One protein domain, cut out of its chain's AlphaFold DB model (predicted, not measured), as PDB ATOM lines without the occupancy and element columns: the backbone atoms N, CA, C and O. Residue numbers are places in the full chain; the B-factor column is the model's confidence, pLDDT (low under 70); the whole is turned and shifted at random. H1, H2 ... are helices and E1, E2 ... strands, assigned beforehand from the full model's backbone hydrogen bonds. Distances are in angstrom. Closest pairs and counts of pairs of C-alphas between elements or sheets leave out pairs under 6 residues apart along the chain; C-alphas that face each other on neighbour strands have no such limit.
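This is residues 148 to 234 of the 262 residues of an uncharacterized protein of Enterococcus pallens ATCC BAA-351 (UniProt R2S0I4). A twisted wall of six strands has one long helix, H1, over one of its faces, and the far end of that helix, residues 222 to 234, sticks out as a free arm. The printed part has 87 residues, with six named strands and then one named helix. The strands run E1 - E2 - E3 - E4 - E5 - E6 across the sheet, all antiparallel; the class is mixed. The whole is only just compact, close to loose, with a radius of gyration of the C-alphas of 14.2 A, and spans 51 by 24 by 22 A.

Start at Ile 148: E1, residues 148 to 150, an edge strand, forms a hairpin with E2, residues 159 to 162, and N 149 and O 160 are 2.9 A apart, within hydrogen-bond range. Next comes the hairpin of E2 and E3, residues 167 to 171, with N 161 and O 169 at 2.8 A. E3 and E4, residues 177 to 183, form a hairpin with N 168 and O 181 at 2.9 A. E4 and E5, residues 189 to 193, form another, with N 182 and O 190 at 2.8 A. The last hairpin joins E5 to the edge strand E6, residues 200 to 202, with N 191 and O 200 at 2.9 A. The six make a meander, each strand the antiparallel neighbour of the one before. H1, residues 206 to 234, is on one face, giving two layers, helix and sheet, at a height over the sheet of 11.3 A. It lies over E4 and runs along the strands, at 14 degrees to E4 on the local plane. The closest C-alphas of E6 and H1 are those of Phe 202 and Phe 209, 6.9 A apart. In H1 every O i to N i+4 pair is within hydrogen-bond range.

Find C-alpha 148 at (-14.334, 105.196, -34.683), where E1 begins. E4, the longest strand, measures 17.0 A from C-alpha 177 to 183. H1 runs 42.1 A from C-alpha 206 at (-19.663, 117.718, -26.994) to C-alpha 234 at (3.642, 130.719, -59.555).

The C-alphas farthest apart are those of Ala 185 and Asn 234, 51.5 A. The printed part has no cut, and no link is long. Look for pLDDT under 70 at residues 164 to 165, 185 to 187, 195 and 224 to 234.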
ATOM      1  N   ILE A 148     -14.879 104.415 -33.570       82.12
ATOM      2  CA  ILE A 148     -14.334 105.196 -34.683       82.12
ATOM      3  C   ILE A 148     -15.500 105.781 -35.477       82.12
ATOM      4  O   ILE A 148     -16.332 105.041 -36.007       82.12
ATOM      5  N   LEU A 149     -15.581 107.108 -35.539       81.88
ATOM      6  CA  LEU A 149     -16.646 107.841 -36.217       81.88
ATOM      7  C   LEU A 149     -16.047 108.769 -37.266       81.88
ATOM      8  O   LEU A 149     -15.194 109.591 -36.958       81.88
ATOM      9  N   GLN A 150     -16.531 108.695 -38.501       91.25
ATOM     10  CA  GLN A 150     -16.164 109.671 -39.526       91.25
ATOM     11  C   GLN A 150     -16.568 111.081 -39.065       91.25
ATOM     12  O   GLN A 150     -17.720 111.308 -38.690       91.25
ATOM     13  N   ALA A 151     -15.627 112.020 -39.131       87.88
ATOM     14  CA  ALA A 151     -15.885 113.430 -38.870       87.88
ATOM     15  C   ALA A 151     -16.916 113.972 -39.872       87.88
ATOM     16  O   ALA A 151     -16.810 113.722 -41.078       87.88
ATOM     17  N   GLU A 152     -17.919 114.698 -39.376       87.12
ATOM     18  CA  GLU A 152     -19.132 115.030 -40.137       87.12
ATOM     19  C   GLU A 152     -18.880 116.094 -41.211       87.12
ATOM     20  O   GLU A 152     -19.425 116.034 -42.316       87.12
ATOM     21  N   SER A 153     -18.043 117.073 -40.884       85.81
ATOM     22  CA  SER A 153     -17.748 118.252 -41.702       85.81
ATOM     23  C   SER A 153     -16.406 118.157 -42.428       85.81
ATOM     24  O   SER A 153     -16.095 119.024 -43.250       85.81
ATOM     25  N   LEU A 154     -15.599 117.132 -42.137       86.19
ATOM     26  CA  LEU A 154     -14.288 116.925 -42.750       86.19
ATOM     27  C   LEU A 154     -14.348 115.940 -43.927       86.19
ATOM     28  O   LEU A 154     -15.271 115.131 -44.029       86.19
ATOM     29  N   PRO A 155     -13.365 115.988 -44.848       83.12
ATOM     30  CA  PRO A 155     -13.259 115.004 -45.916       83.12
ATOM     31  C   PRO A 155     -13.162 113.565 -45.389       83.12
ATOM     32  O   PRO A 155     -12.744 113.317 -44.259       83.12
ATOM     33  N   THR A 156     -13.484 112.605 -46.253       83.56
ATOM     34  CA  THR A 156     -13.359 111.174 -45.948       83.56
ATOM     35  C   THR A 156     -11.960 110.815 -45.441       83.56
ATOM     36  O   THR A 156     -10.961 111.262 -46.012       83.56
ATOM     37  N   GLY A 157     -11.911 109.978 -44.403       81.25
ATOM     38  CA  GLY A 157     -10.681 109.511 -43.759       81.25
ATOM     39  C   GLY A 157     -10.247 110.351 -42.557       81.25
ATOM     40  O   GLY A 157      -9.226 110.052 -41.958       81.25
ATOM     41  N   TRP A 158     -10.986 111.409 -42.221       89.12
ATOM     42  CA  TRP A 158     -10.874 112.068 -40.921       89.12
ATOM     43  C   TRP A 158     -11.809 111.393 -39.925       89.12
ATOM     44  O   TRP A 158     -13.016 111.329 -40.169       89.12
ATOM     45  N   GLU A 159     -11.270 110.912 -38.812       93.12
ATOM     46  CA  GLU A 159     -11.995 110.022 -37.906       93.12
ATOM     47  C   GLU A 159     -11.820 110.448 -36.445       93.12
ATOM     48  O   GLU A 159     -10.722 110.751 -35.986       93.12
ATOM     49  N   TRP A 160     -12.922 110.486 -35.704       90.88
ATOM     50  CA  TRP A 160     -12.934 110.591 -34.254       90.88
ATOM     51  C   TRP A 160     -12.770 109.208 -33.646       90.88
ATOM     52  O   TRP A 160     -13.548 108.306 -33.940       90.88
ATOM     53  N   HIS A 161     -11.789 109.065 -32.770       89.25
ATOM     54  CA  HIS A 161     -11.557 107.887 -31.950       89.25
ATOM     55  C   HIS A 161     -11.995 108.229 -30.532       89.25
ATOM     56  O   HIS A 161     -11.277 108.922 -29.809       89.25
ATOM     57  N   GLU A 162     -13.189 107.782 -30.161       82.62
ATOM     58  CA  GLU A 162     -13.815 108.086 -28.876       82.62
ATOM     59  C   GLU A 162     -13.683 106.872 -27.941       82.62
ATOM     60  O   GLU A 162     -14.138 105.767 -28.263       82.62
ATOM     61  N   TYR A 163     -13.038 107.060 -26.791       76.31
ATOM     62  CA  TYR A 163     -12.839 106.026 -25.776       76.31
ATOM     63  C   TYR A 163     -13.963 106.049 -24.731       76.31
ATOM     64  O   TYR A 163     -14.638 107.056 -24.513       76.31
ATOM     65  N   TYR A 164     -14.163 104.915 -24.054       67.62
ATOM     66  CA  TYR A 164     -15.226 104.753 -23.054       67.62
ATOM     67  C   TYR A 164     -15.093 105.694 -21.849       67.62
ATOM     68  O   TYR A 164     -16.091 106.065 -21.236       67.62
ATOM     69  N   ASP A 165     -13.867 106.086 -21.509       66.19
ATOM     70  CA  ASP A 165     -13.577 107.036 -20.433       66.19
ATOM     71  C   ASP A 165     -13.880 108.492 -20.814       66.19
ATOM     72  O   ASP A 165     -13.549 109.401 -20.061       66.19
ATOM     73  N   MET A 166     -14.548 108.704 -21.953       76.88
ATOM     74  CA  MET A 166     -14.908 110.009 -22.501       76.88
ATOM     75  C   MET A 166     -13.698 110.851 -22.926       76.88
ATOM     76  O   MET A 166     -13.830 112.054 -23.155       76.88
ATOM     77  N   SER A 167     -12.538 110.218 -23.098       84.19
ATOM     78  CA  SER A 167     -11.406 110.791 -23.814       84.19
ATOM     79  C   SER A 167     -11.447 110.404 -25.292       84.19
ATOM     80  O   SER A 167     -12.232 109.555 -25.725       84.19
ATOM     81  N   GLY A 168     -10.608 111.031 -26.105       90.38
ATOM     82  CA  GLY A 168     -10.507 110.657 -27.505       90.38
ATOM     83  C   GLY A 168      -9.609 111.557 -28.316       90.38
ATOM     84  O   GLY A 168      -8.906 112.429 -27.798       90.38
ATOM     85  N   HIS A 169      -9.607 111.326 -29.622       93.00
ATOM     86  CA  HIS A 169      -8.837 112.145 -30.540       93.00
ATOM     87  C   HIS A 169      -9.439 112.196 -31.941       93.00
ATOM     88  O   HIS A 169     -10.197 111.319 -32.336       93.00
ATOM     89  N   LEU A 170      -9.076 113.236 -32.688       94.06
ATOM     90  CA  LEU A 170      -9.316 113.333 -34.123       94.06
ATOM     91  C   LEU A 170      -8.051 112.893 -34.862       94.06
ATOM     92  O   LEU A 170      -6.982 113.485 -34.667       94.06
ATOM     93  N   GLU A 171      -8.185 111.885 -35.711       92.75
ATOM     94  CA  GLU A 171      -7.145 111.350 -36.580       92.75
ATOM     95  C   GLU A 171      -7.351 111.832 -38.025       92.75
ATOM     96  O   GLU A 171      -8.472 111.912 -38.533       92.75
ATOM     97  N   SER A 172      -6.257 112.218 -38.681       88.50
ATOM     98  CA  SER A 172      -6.236 112.581 -40.097       88.50
ATOM     99  C   SER A 172      -6.068 111.350 -41.003       88.50
ATOM    100  O   SER A 172      -5.568 110.324 -40.549       88.50
ATOM    101  N   PRO A 173      -6.362 111.451 -42.317       86.62
ATOM    102  CA  PRO A 173      -6.273 110.319 -43.248       86.62
ATOM    103  C   PRO A 173      -4.892 109.652 -43.369       86.62
ATOM    104  O   PRO A 173      -4.780 108.555 -43.912       86.62
ATOM    105  N   ASP A 174      -3.823 110.325 -42.938       83.69
ATOM    106  CA  ASP A 174      -2.453 109.805 -42.878       83.69
ATOM    107  C   ASP A 174      -2.099 109.153 -41.525       83.69
ATOM    108  O   ASP A 174      -0.942 108.785 -41.312       83.69
ATOM    109  N   GLY A 175      -3.081 108.976 -40.634       79.44
ATOM    110  CA  GLY A 175      -2.937 108.308 -39.339       79.44
ATOM    111  C   GLY A 175      -2.314 109.188 -38.259       79.44
ATOM    112  O   GLY A 175      -1.636 108.690 -37.359       79.44
ATOM    113  N   LYS A 176      -2.440 110.516 -38.378       84.88
ATOM    114  CA  LYS A 176      -1.879 111.457 -37.407       84.88
ATOM    115  C   LYS A 176      -2.980 112.020 -36.512       84.88
ATOM    116  O   LYS A 176      -3.928 112.638 -36.981       84.88
ATOM    117  N   SER A 177      -2.801 111.898 -35.200       86.12
ATOM    118  CA  SER A 177      -3.653 112.580 -34.223       86.12
ATOM    119  C   SER A 177      -3.428 114.097 -34.290       86.12
ATOM    120  O   SER A 177      -2.311 114.588 -34.093       86.12
ATOM    121  N   ILE A 178      -4.487 114.844 -34.604       86.44
ATOM    122  CA  ILE A 178      -4.464 116.309 -34.728       86.44
ATOM    123  C   ILE A 178      -5.080 116.980 -33.509       86.44
ATOM    124  O   ILE A 178      -4.654 118.070 -33.141       86.44
ATOM    125  N   VAL A 179      -6.057 116.351 -32.864       91.00
ATOM    126  CA  VAL A 179      -6.660 116.858 -31.627       91.00
ATOM    127  C   VAL A 179      -6.794 115.718 -30.653       91.00
ATOM    128  O   VAL A 179      -7.236 114.654 -31.054       91.00
ATOM    129  N   GLN A 180      -6.450 115.946 -29.393       91.25
ATOM    130  CA  GLN A 180      -6.719 115.017 -28.297       91.25
ATOM    131  C   GLN A 180      -7.583 115.720 -27.271       91.25
ATOM    132  O   GLN A 180      -7.377 116.912 -27.034       91.25
ATOM    133  N   TYR A 181      -8.527 115.005 -26.679       90.75
ATOM    134  CA  TYR A 181      -9.435 115.557 -25.693       90.75
ATOM    135  C   TYR A 181      -9.692 114.595 -24.538       90.75
ATOM    136  O   TYR A 181      -9.555 113.380 -24.676       90.75
ATOM    137  N   ASP A 182     -10.095 115.174 -23.417       89.19
ATOM    138  CA  ASP A 182     -10.564 114.499 -22.219       89.19
ATOM    139  C   ASP A 182     -11.805 115.243 -21.706       89.19
ATOM    140  O   ASP A 182     -11.760 116.450 -21.434       89.19
ATOM    141  N   ALA A 183     -12.945 114.554 -21.657       81.38
ATOM    142  CA  ALA A 183     -14.159 115.122 -21.096       81.38
ATOM    143  C   ALA A 183     -14.139 114.967 -19.573       81.38
ATOM    144  O   ALA A 183     -14.249 113.881 -19.009       81.38
ATOM    145  N   LEU A 184     -14.064 116.100 -18.887       71.25
ATOM    146  CA  LEU A 184     -14.097 116.147 -17.438       71.25
ATOM    147  C   LEU A 184     -15.498 115.792 -16.928       71.25
ATOM    148  O   LEU A 184     -16.507 116.181 -17.513       71.25
ATOM    149  N   ALA A 185     -15.575 115.227 -15.721       58.28
ATOM    150  CA  ALA A 185     -16.842 114.994 -15.009       58.28
ATOM    151  C   ALA A 185     -17.696 116.269 -14.802       58.28
ATOM    152  O   ALA A 185     -18.871 116.196 -14.453       58.28
ATOM    153  N   SER A 186     -17.111 117.456 -15.003       57.56
ATOM    154  CA  SER A 186     -17.815 118.746 -14.999       57.56
ATOM    155  C   SER A 186     -18.623 119.027 -16.276       57.56
ATOM    156  O   SER A 186     -19.355 120.015 -16.322       57.56
ATOM    157  N   GLY A 187     -18.483 118.188 -17.306       60.41
ATOM    158  CA  GLY A 187     -19.038 118.395 -18.642       60.41
ATOM    159  C   GLY A 187     -18.189 119.303 -19.535       60.41
ATOM    160  O   GLY A 187     -18.547 119.511 -20.689       60.41
ATOM    161  N   TYR A 188     -17.080 119.850 -19.026       77.62
ATOM    162  CA  TYR A 188     -16.104 120.573 -19.840       77.62
ATOM    163  C   TYR A 188     -15.140 119.612 -20.517       77.62
ATOM    164  O   TYR A 188     -14.860 118.534 -20.003       77.62
ATOM    165  N   ILE A 189     -14.604 120.037 -21.651       87.50
ATOM    166  CA  ILE A 189     -13.703 119.233 -22.463       87.50
ATOM    167  C   ILE A 189     -12.353 119.929 -22.451       87.50
ATOM    168  O   ILE A 189     -12.222 121.056 -22.933       87.50
ATOM    169  N   GLU A 190     -11.354 119.278 -21.875       88.44
ATOM    170  CA  GLU A 190      -9.973 119.702 -22.050       88.44
ATOM    171  C   GLU A 190      -9.474 119.117 -23.361       88.44
ATOM    172  O   GLU A 190      -9.610 117.925 -23.605       88.44
ATOM    173  N   TYR A 191      -8.910 119.946 -24.230       92.69
ATOM    174  CA  TYR A 191      -8.366 119.480 -25.495       92.69
ATOM    175  C   TYR A 191      -7.039 120.144 -25.814       92.69
ATOM    176  O   TYR A 191      -6.735 121.245 -25.363       92.69
ATOM    177  N   ARG A 192      -6.247 119.483 -26.644       89.56
ATOM    178  CA  ARG A 192      -5.045 120.056 -27.239       89.56
ATOM    179  C   ARG A 192      -5.039 119.807 -28.730       89.56
ATOM    180  O   ARG A 192      -5.464 118.752 -29.198       89.56
ATOM    181  N   VAL A 193      -4.525 120.781 -29.467       86.31
ATOM    182  CA  VAL A 193      -4.349 120.688 -30.915       86.31
ATOM    183  C   VAL A 193      -2.869 120.450 -31.204       86.31
ATOM    184  O   VAL A 193      -2.006 121.190 -30.722       86.31
ATOM    185  N   ASN A 194      -2.582 119.435 -32.015       78.94
ATOM    186  CA  ASN A 194      -1.263 118.870 -32.289       78.94
ATOM    187  C   ASN A 194      -0.527 118.436 -31.000       78.94
ATOM    188  O   ASN A 194      -1.081 118.450 -29.904       78.94
ATOM    189  N   ASP A 195       0.760 118.103 -31.117       69.50
ATOM    190  CA  ASP A 195       1.652 117.801 -29.983       69.50
ATOM    191  C   ASP A 195       2.039 119.053 -29.168       69.50
ATOM    192  O   ASP A 195       3.198 119.264 -28.798       69.50
ATOM    193  N   THR A 196       1.082 119.940 -28.901       73.50
ATOM    194  CA  THR A 196       1.304 121.055 -27.984       73.50
ATOM    195  C   THR A 196       1.185 120.577 -26.533       73.50
ATOM    196  O   THR A 196       0.419 119.676 -26.194       73.50
ATOM    197  N   ASN A 197       1.966 121.192 -25.642       74.00
ATOM    198  CA  ASN A 197       1.896 120.928 -24.198       74.00
ATOM    199  C   ASN A 197       0.824 121.779 -23.495       74.00
ATOM    200  O   ASN A 197       0.859 121.915 -22.273       74.00
ATOM    201  N   TYR A 198      -0.072 122.412 -24.251       78.31
ATOM    202  CA  TYR A 198      -1.065 123.335 -23.724       78.31
ATOM    203  C   TYR A 198      -2.457 122.764 -23.959       78.31
ATOM    204  O   TYR A 198      -2.831 122.502 -25.098       78.31
ATOM    205  N   TRP A 199      -3.187 122.566 -22.865       86.50
ATOM    206  CA  TRP A 199      -4.577 122.137 -22.892       86.50
ATOM    207  C   TRP A 199      -5.476 123.368 -22.801       86.50
ATOM    208  O   TRP A 199      -5.278 124.249 -21.962       86.50
ATOM    209  N   GLU A 200      -6.439 123.435 -23.704       88.94
ATOM    210  CA  GLU A 200      -7.495 124.431 -23.752       88.94
ATOM    211  C   GLU A 200      -8.778 123.834 -23.177       88.94
ATOM    212  O   GLU A 200      -9.022 122.637 -23.288       88.94
ATOM    213  N   LEU A 201      -9.600 124.681 -22.558       87.69
ATOM    214  CA  LEU A 201     -10.877 124.269 -21.989       87.69
ATOM    215  C   LEU A 201     -12.010 124.705 -22.916       87.69
ATOM    216  O   LEU A 201     -12.169 125.896 -23.190       87.69
ATOM    217  N   PHE A 202     -12.826 123.749 -23.343       86.19
ATOM    218  CA  PHE A 202     -14.065 123.977 -24.065       86.19
ATOM    219  C   PHE A 202     -15.253 123.726 -23.133       86.19
ATOM    220  O   PHE A 202     -15.327 122.699 -22.461       86.19
ATOM    221  N   THR A 203     -16.170 124.689 -23.048       82.81
ATOM    222  CA  THR A 203     -17.224 124.698 -22.016       82.81
ATOM    223  C   THR A 203     -18.631 124.486 -22.562       82.81
ATOM    224  O   THR A 203     -19.587 124.502 -21.786       82.81
ATOM    225  N   GLU A 204     -18.774 124.373 -23.881       81.56
ATOM    226  CA  GLU A 204     -20.059 124.080 -24.519       81.56
ATOM    227  C   GLU A 204     -20.246 122.561 -24.691       81.56
ATOM    228  O   GLU A 204     -19.492 121.769 -24.125       81.56
ATOM    229  N   SER A 205     -21.284 122.131 -25.411       80.12
ATOM    230  CA  SER A 205     -21.605 120.704 -25.550       80.12
ATOM    231  C   SER A 205     -20.560 119.921 -26.357       80.12
ATOM    232  O   SER A 205     -19.809 120.482 -27.152       80.12
ATOM    233  N   PHE A 206     -20.559 118.591 -26.224       79.94
ATOM    234  CA  PHE A 206     -19.663 117.718 -26.994       79.94
ATOM    235  C   PHE A 206     -19.906 117.794 -28.514       79.94
ATOM    236  O   PHE A 206     -18.965 117.757 -29.304       79.94
ATOM    237  N   SER A 207     -21.158 117.983 -28.943       82.31
ATOM    238  CA  SER A 207     -21.472 118.225 -30.358       82.31
ATOM    239  C   SER A 207     -20.921 119.575 -30.837       82.31
ATOM    240  O   SER A 207     -20.319 119.654 -31.909       82.31
ATOM    241  N   GLU A 208     -21.056 120.633 -30.033       87.44
ATOM    242  CA  GLU A 208     -20.458 121.941 -30.335       87.44
ATOM    243  C   GLU A 208     -18.929 121.873 -30.357       87.44
ATOM    244  O   GLU A 208     -18.315 122.493 -31.221       87.44
ATOM    245  N   PHE A 209     -18.320 121.066 -29.487       90.12
ATOM    246  CA  PHE A 209     -16.884 120.806 -29.493       90.12
ATOM    247  C   PHE A 209     -16.427 120.151 -30.799       90.12
ATOM    248  O   PHE A 209     -15.520 120.666 -31.453       90.12
ATOM    249  N   LYS A 210     -17.081 119.065 -31.233       90.31
ATOM    250  CA  LYS A 210     -16.733 118.402 -32.501       90.31
ATOM    251  C   LYS A 210     -16.882 119.353 -33.686       90.31
ATOM    252  O   LYS A 210     -15.943 119.509 -34.463       90.31
ATOM    253  N   ASN A 211     -17.988 120.091 -33.753       90.56
ATOM    254  CA  ASN A 211     -18.201 121.116 -34.778       90.56
ATOM    255  C   ASN A 211     -17.129 122.217 -34.745       90.56
ATOM    256  O   ASN A 211     -16.643 122.655 -35.790       90.56
ATOM    257  N   HIS A 212     -16.743 122.663 -33.550       92.44
ATOM    258  CA  HIS A 212     -15.704 123.664 -33.358       92.44
ATOM    259  C   HIS A 212     -14.358 123.179 -33.905       92.44
ATOM    260  O   HIS A 212     -13.738 123.872 -34.716       92.44
ATOM    261  N   ILE A 213     -13.934 121.974 -33.520       94.00
ATOM    262  CA  ILE A 213     -12.678 121.376 -33.974       94.00
ATOM    263  C   ILE A 213     -12.696 121.130 -35.482       94.00
ATOM    264  O   ILE A 213     -11.777 121.555 -36.187       94.00
ATOM    265  N   GLU A 214     -13.748 120.512 -36.009       93.81
ATOM    266  CA  GLU A 214     -13.852 120.221 -37.437       93.81
ATOM    267  C   GLU A 214     -13.872 121.497 -38.288       93.81
ATOM    268  O   GLU A 214     -13.275 121.532 -39.367       93.81
ATOM    269  N   SER A 215     -14.482 122.582 -37.799       89.56
ATOM    270  CA  SER A 215     -14.448 123.888 -38.464       89.56
ATOM    271  C   SER A 215     -13.037 124.486 -38.497       89.56
ATOM    272  O   SER A 215     -12.596 125.002 -39.536       89.56
ATOM    273  N   GLN A 216     -12.292 124.382 -37.390       88.88
ATOM    274  CA  GLN A 216     -10.898 124.823 -37.339       88.88
ATOM    275  C   GLN A 216     -10.023 124.021 -38.309       88.88
ATOM    276  O   GLN A 216      -9.280 124.612 -39.097       88.88
ATOM    277  N   VAL A 217     -10.140 122.693 -38.295       87.38
ATOM    278  CA  VAL A 217      -9.370 121.796 -39.166       87.38
ATOM    279  C   VAL A 217      -9.733 122.019 -40.636       87.38
ATOM    280  O   VAL A 217      -8.843 122.187 -41.466       87.38
ATOM    281  N   SER A 218     -11.021 122.147 -40.963       86.88
ATOM    282  CA  SER A 218     -11.487 122.479 -42.319       86.88
ATOM    283  C   SER A 218     -10.866 123.776 -42.833       86.88
ATOM    284  O   SER A 218     -10.408 123.853 -43.975       86.88
ATOM    285  N   SER A 219     -10.804 124.795 -41.973       80.50
ATOM    286  CA  SER A 219     -10.191 126.081 -42.305       80.50
ATOM    287  C   SER A 219      -8.685 125.941 -42.553       80.50
ATOM    288  O   SER A 219      -8.152 126.568 -43.471       80.50
ATOM    289  N   GLN A 220      -7.987 125.101 -41.783       80.94
ATOM    290  CA  GLN A 220      -6.564 124.814 -41.991       80.94
ATOM    291  C   GLN A 220      -6.315 124.076 -43.313       80.94
ATOM    292  O   GLN A 220      -5.435 124.490 -44.070       80.94
ATOM    293  N   ILE A 221      -7.126 123.061 -43.633       79.31
ATOM    294  CA  ILE A 221      -7.058 122.321 -44.904       79.31
ATOM    295  C   ILE A 221      -7.283 123.272 -46.085       79.31
ATOM    296  O   ILE A 221      -6.483 123.306 -47.020       79.31
ATOM    297  N   LEU A 222      -8.338 124.093 -46.040       72.25
ATOM    298  CA  LEU A 222      -8.653 125.032 -47.120       72.25
ATOM    299  C   LEU A 222      -7.523 126.049 -47.338       72.25
ATOM    300  O   LEU A 222      -7.172 126.361 -48.479       72.25
ATOM    301  N   ASN A 223      -6.921 126.537 -46.252       71.06
ATOM    302  CA  ASN A 223      -5.788 127.456 -46.317       71.06
ATOM    303  C   ASN A 223      -4.526 126.788 -46.890       71.06
ATOM    304  O   ASN A 223      -3.822 127.421 -47.680       71.06
ATOM    305  N   GLN A 224      -4.251 125.523 -46.554       68.56
ATOM    306  CA  GLN A 224      -3.141 124.756 -47.133       68.56
ATOM    307  C   GLN A 224      -3.337 124.535 -48.637       68.56
ATOM    308  O   GLN A 224      -2.474 124.926 -49.420       68.56
ATOM    309  N   VAL A 225      -4.510 124.051 -49.059       66.38
ATOM    310  CA  VAL A 225      -4.835 123.824 -50.481       66.38
ATOM    311  C   VAL A 225      -4.754 125.121 -51.290       66.38
ATOM    312  O   VAL A 225      -4.228 125.146 -52.402       66.38
ATOM    313  N   THR A 226      -5.240 126.235 -50.736       65.19
ATOM    314  CA  THR A 226      -5.159 127.547 -51.398       65.19
ATOM    315  C   THR A 226      -3.705 128.010 -51.546       65.19
ATOM    316  O   THR A 226      -3.326 128.520 -52.600       65.19
ATOM    317  N   SER A 227      -2.873 127.786 -50.527       63.66
ATOM    318  CA  SER A 227      -1.452 128.157 -50.536       63.66
ATOM    319  C   SER A 227      -0.632 127.309 -51.519       63.66
ATOM    320  O   SER A 227       0.209 127.845 -52.241       63.66
ATOM    321  N   GLU A 228      -0.912 126.007 -51.602       63.25
ATOM    322  CA  GLU A 228      -0.274 125.077 -52.543       63.25
ATOM    323  C   GLU A 228      -0.677 125.359 -53.997       63.25
ATOM    324  O   GLU A 228       0.172 125.359 -54.891       63.25
ATOM    325  N   ASN A 229      -1.947 125.696 -54.241       59.41
ATOM    326  CA  ASN A 229      -2.420 126.106 -55.565       59.41
ATOM    327  C   ASN A 229      -1.792 127.437 -56.014       59.41
ATOM    328  O   ASN A 229      -1.408 127.571 -57.176       59.41
ATOM    329  N   MET A 230      -1.606 128.398 -55.099       56.88
ATOM    330  CA  MET A 230      -0.884 129.644 -55.392       56.88
ATOM    331  C   MET A 230       0.615 129.416 -55.652       56.88
ATOM    332  O   MET A 230       1.214 130.149 -56.440       56.88
ATOM    333  N   GLN A 231       1.244 128.411 -55.033       55.31
ATOM    334  CA  GLN A 231       2.627 128.029 -55.346       55.31
ATOM    335  C   GLN A 231       2.730 127.324 -56.708       55.31
ATOM    336  O   GLN A 231       3.585 127.695 -57.508       55.31
ATOM    337  N   GLN A 232       1.808 126.414 -57.042       54.31
ATOM    338  CA  GLN A 232       1.774 125.766 -58.361       54.31
ATOM    339  C   GLN A 232       1.448 126.727 -59.514       54.31
ATOM    340  O   GLN A 232       1.960 126.542 -60.619       54.31
ATOM    341  N   GLU A 233       0.622 127.758 -59.305       52.84
ATOM    342  CA  GLU A 233       0.397 128.799 -60.321       52.84
ATOM    343  C   GLU A 233       1.607 129.724 -60.503       52.84
ATOM    344  O   GLU A 233       1.890 130.137 -61.627       52.84
ATOM    345  N   ASN A 234       2.375 129.991 -59.442       50.22
ATOM    346  CA  ASN A 234       3.642 130.719 -59.555       50.22
ATOM    347  C   ASN A 234       4.760 129.872 -60.202       50.22
ATOM    348  O   ASN A 234       5.602 130.426 -60.914       50.22
TER     349      ASN A 234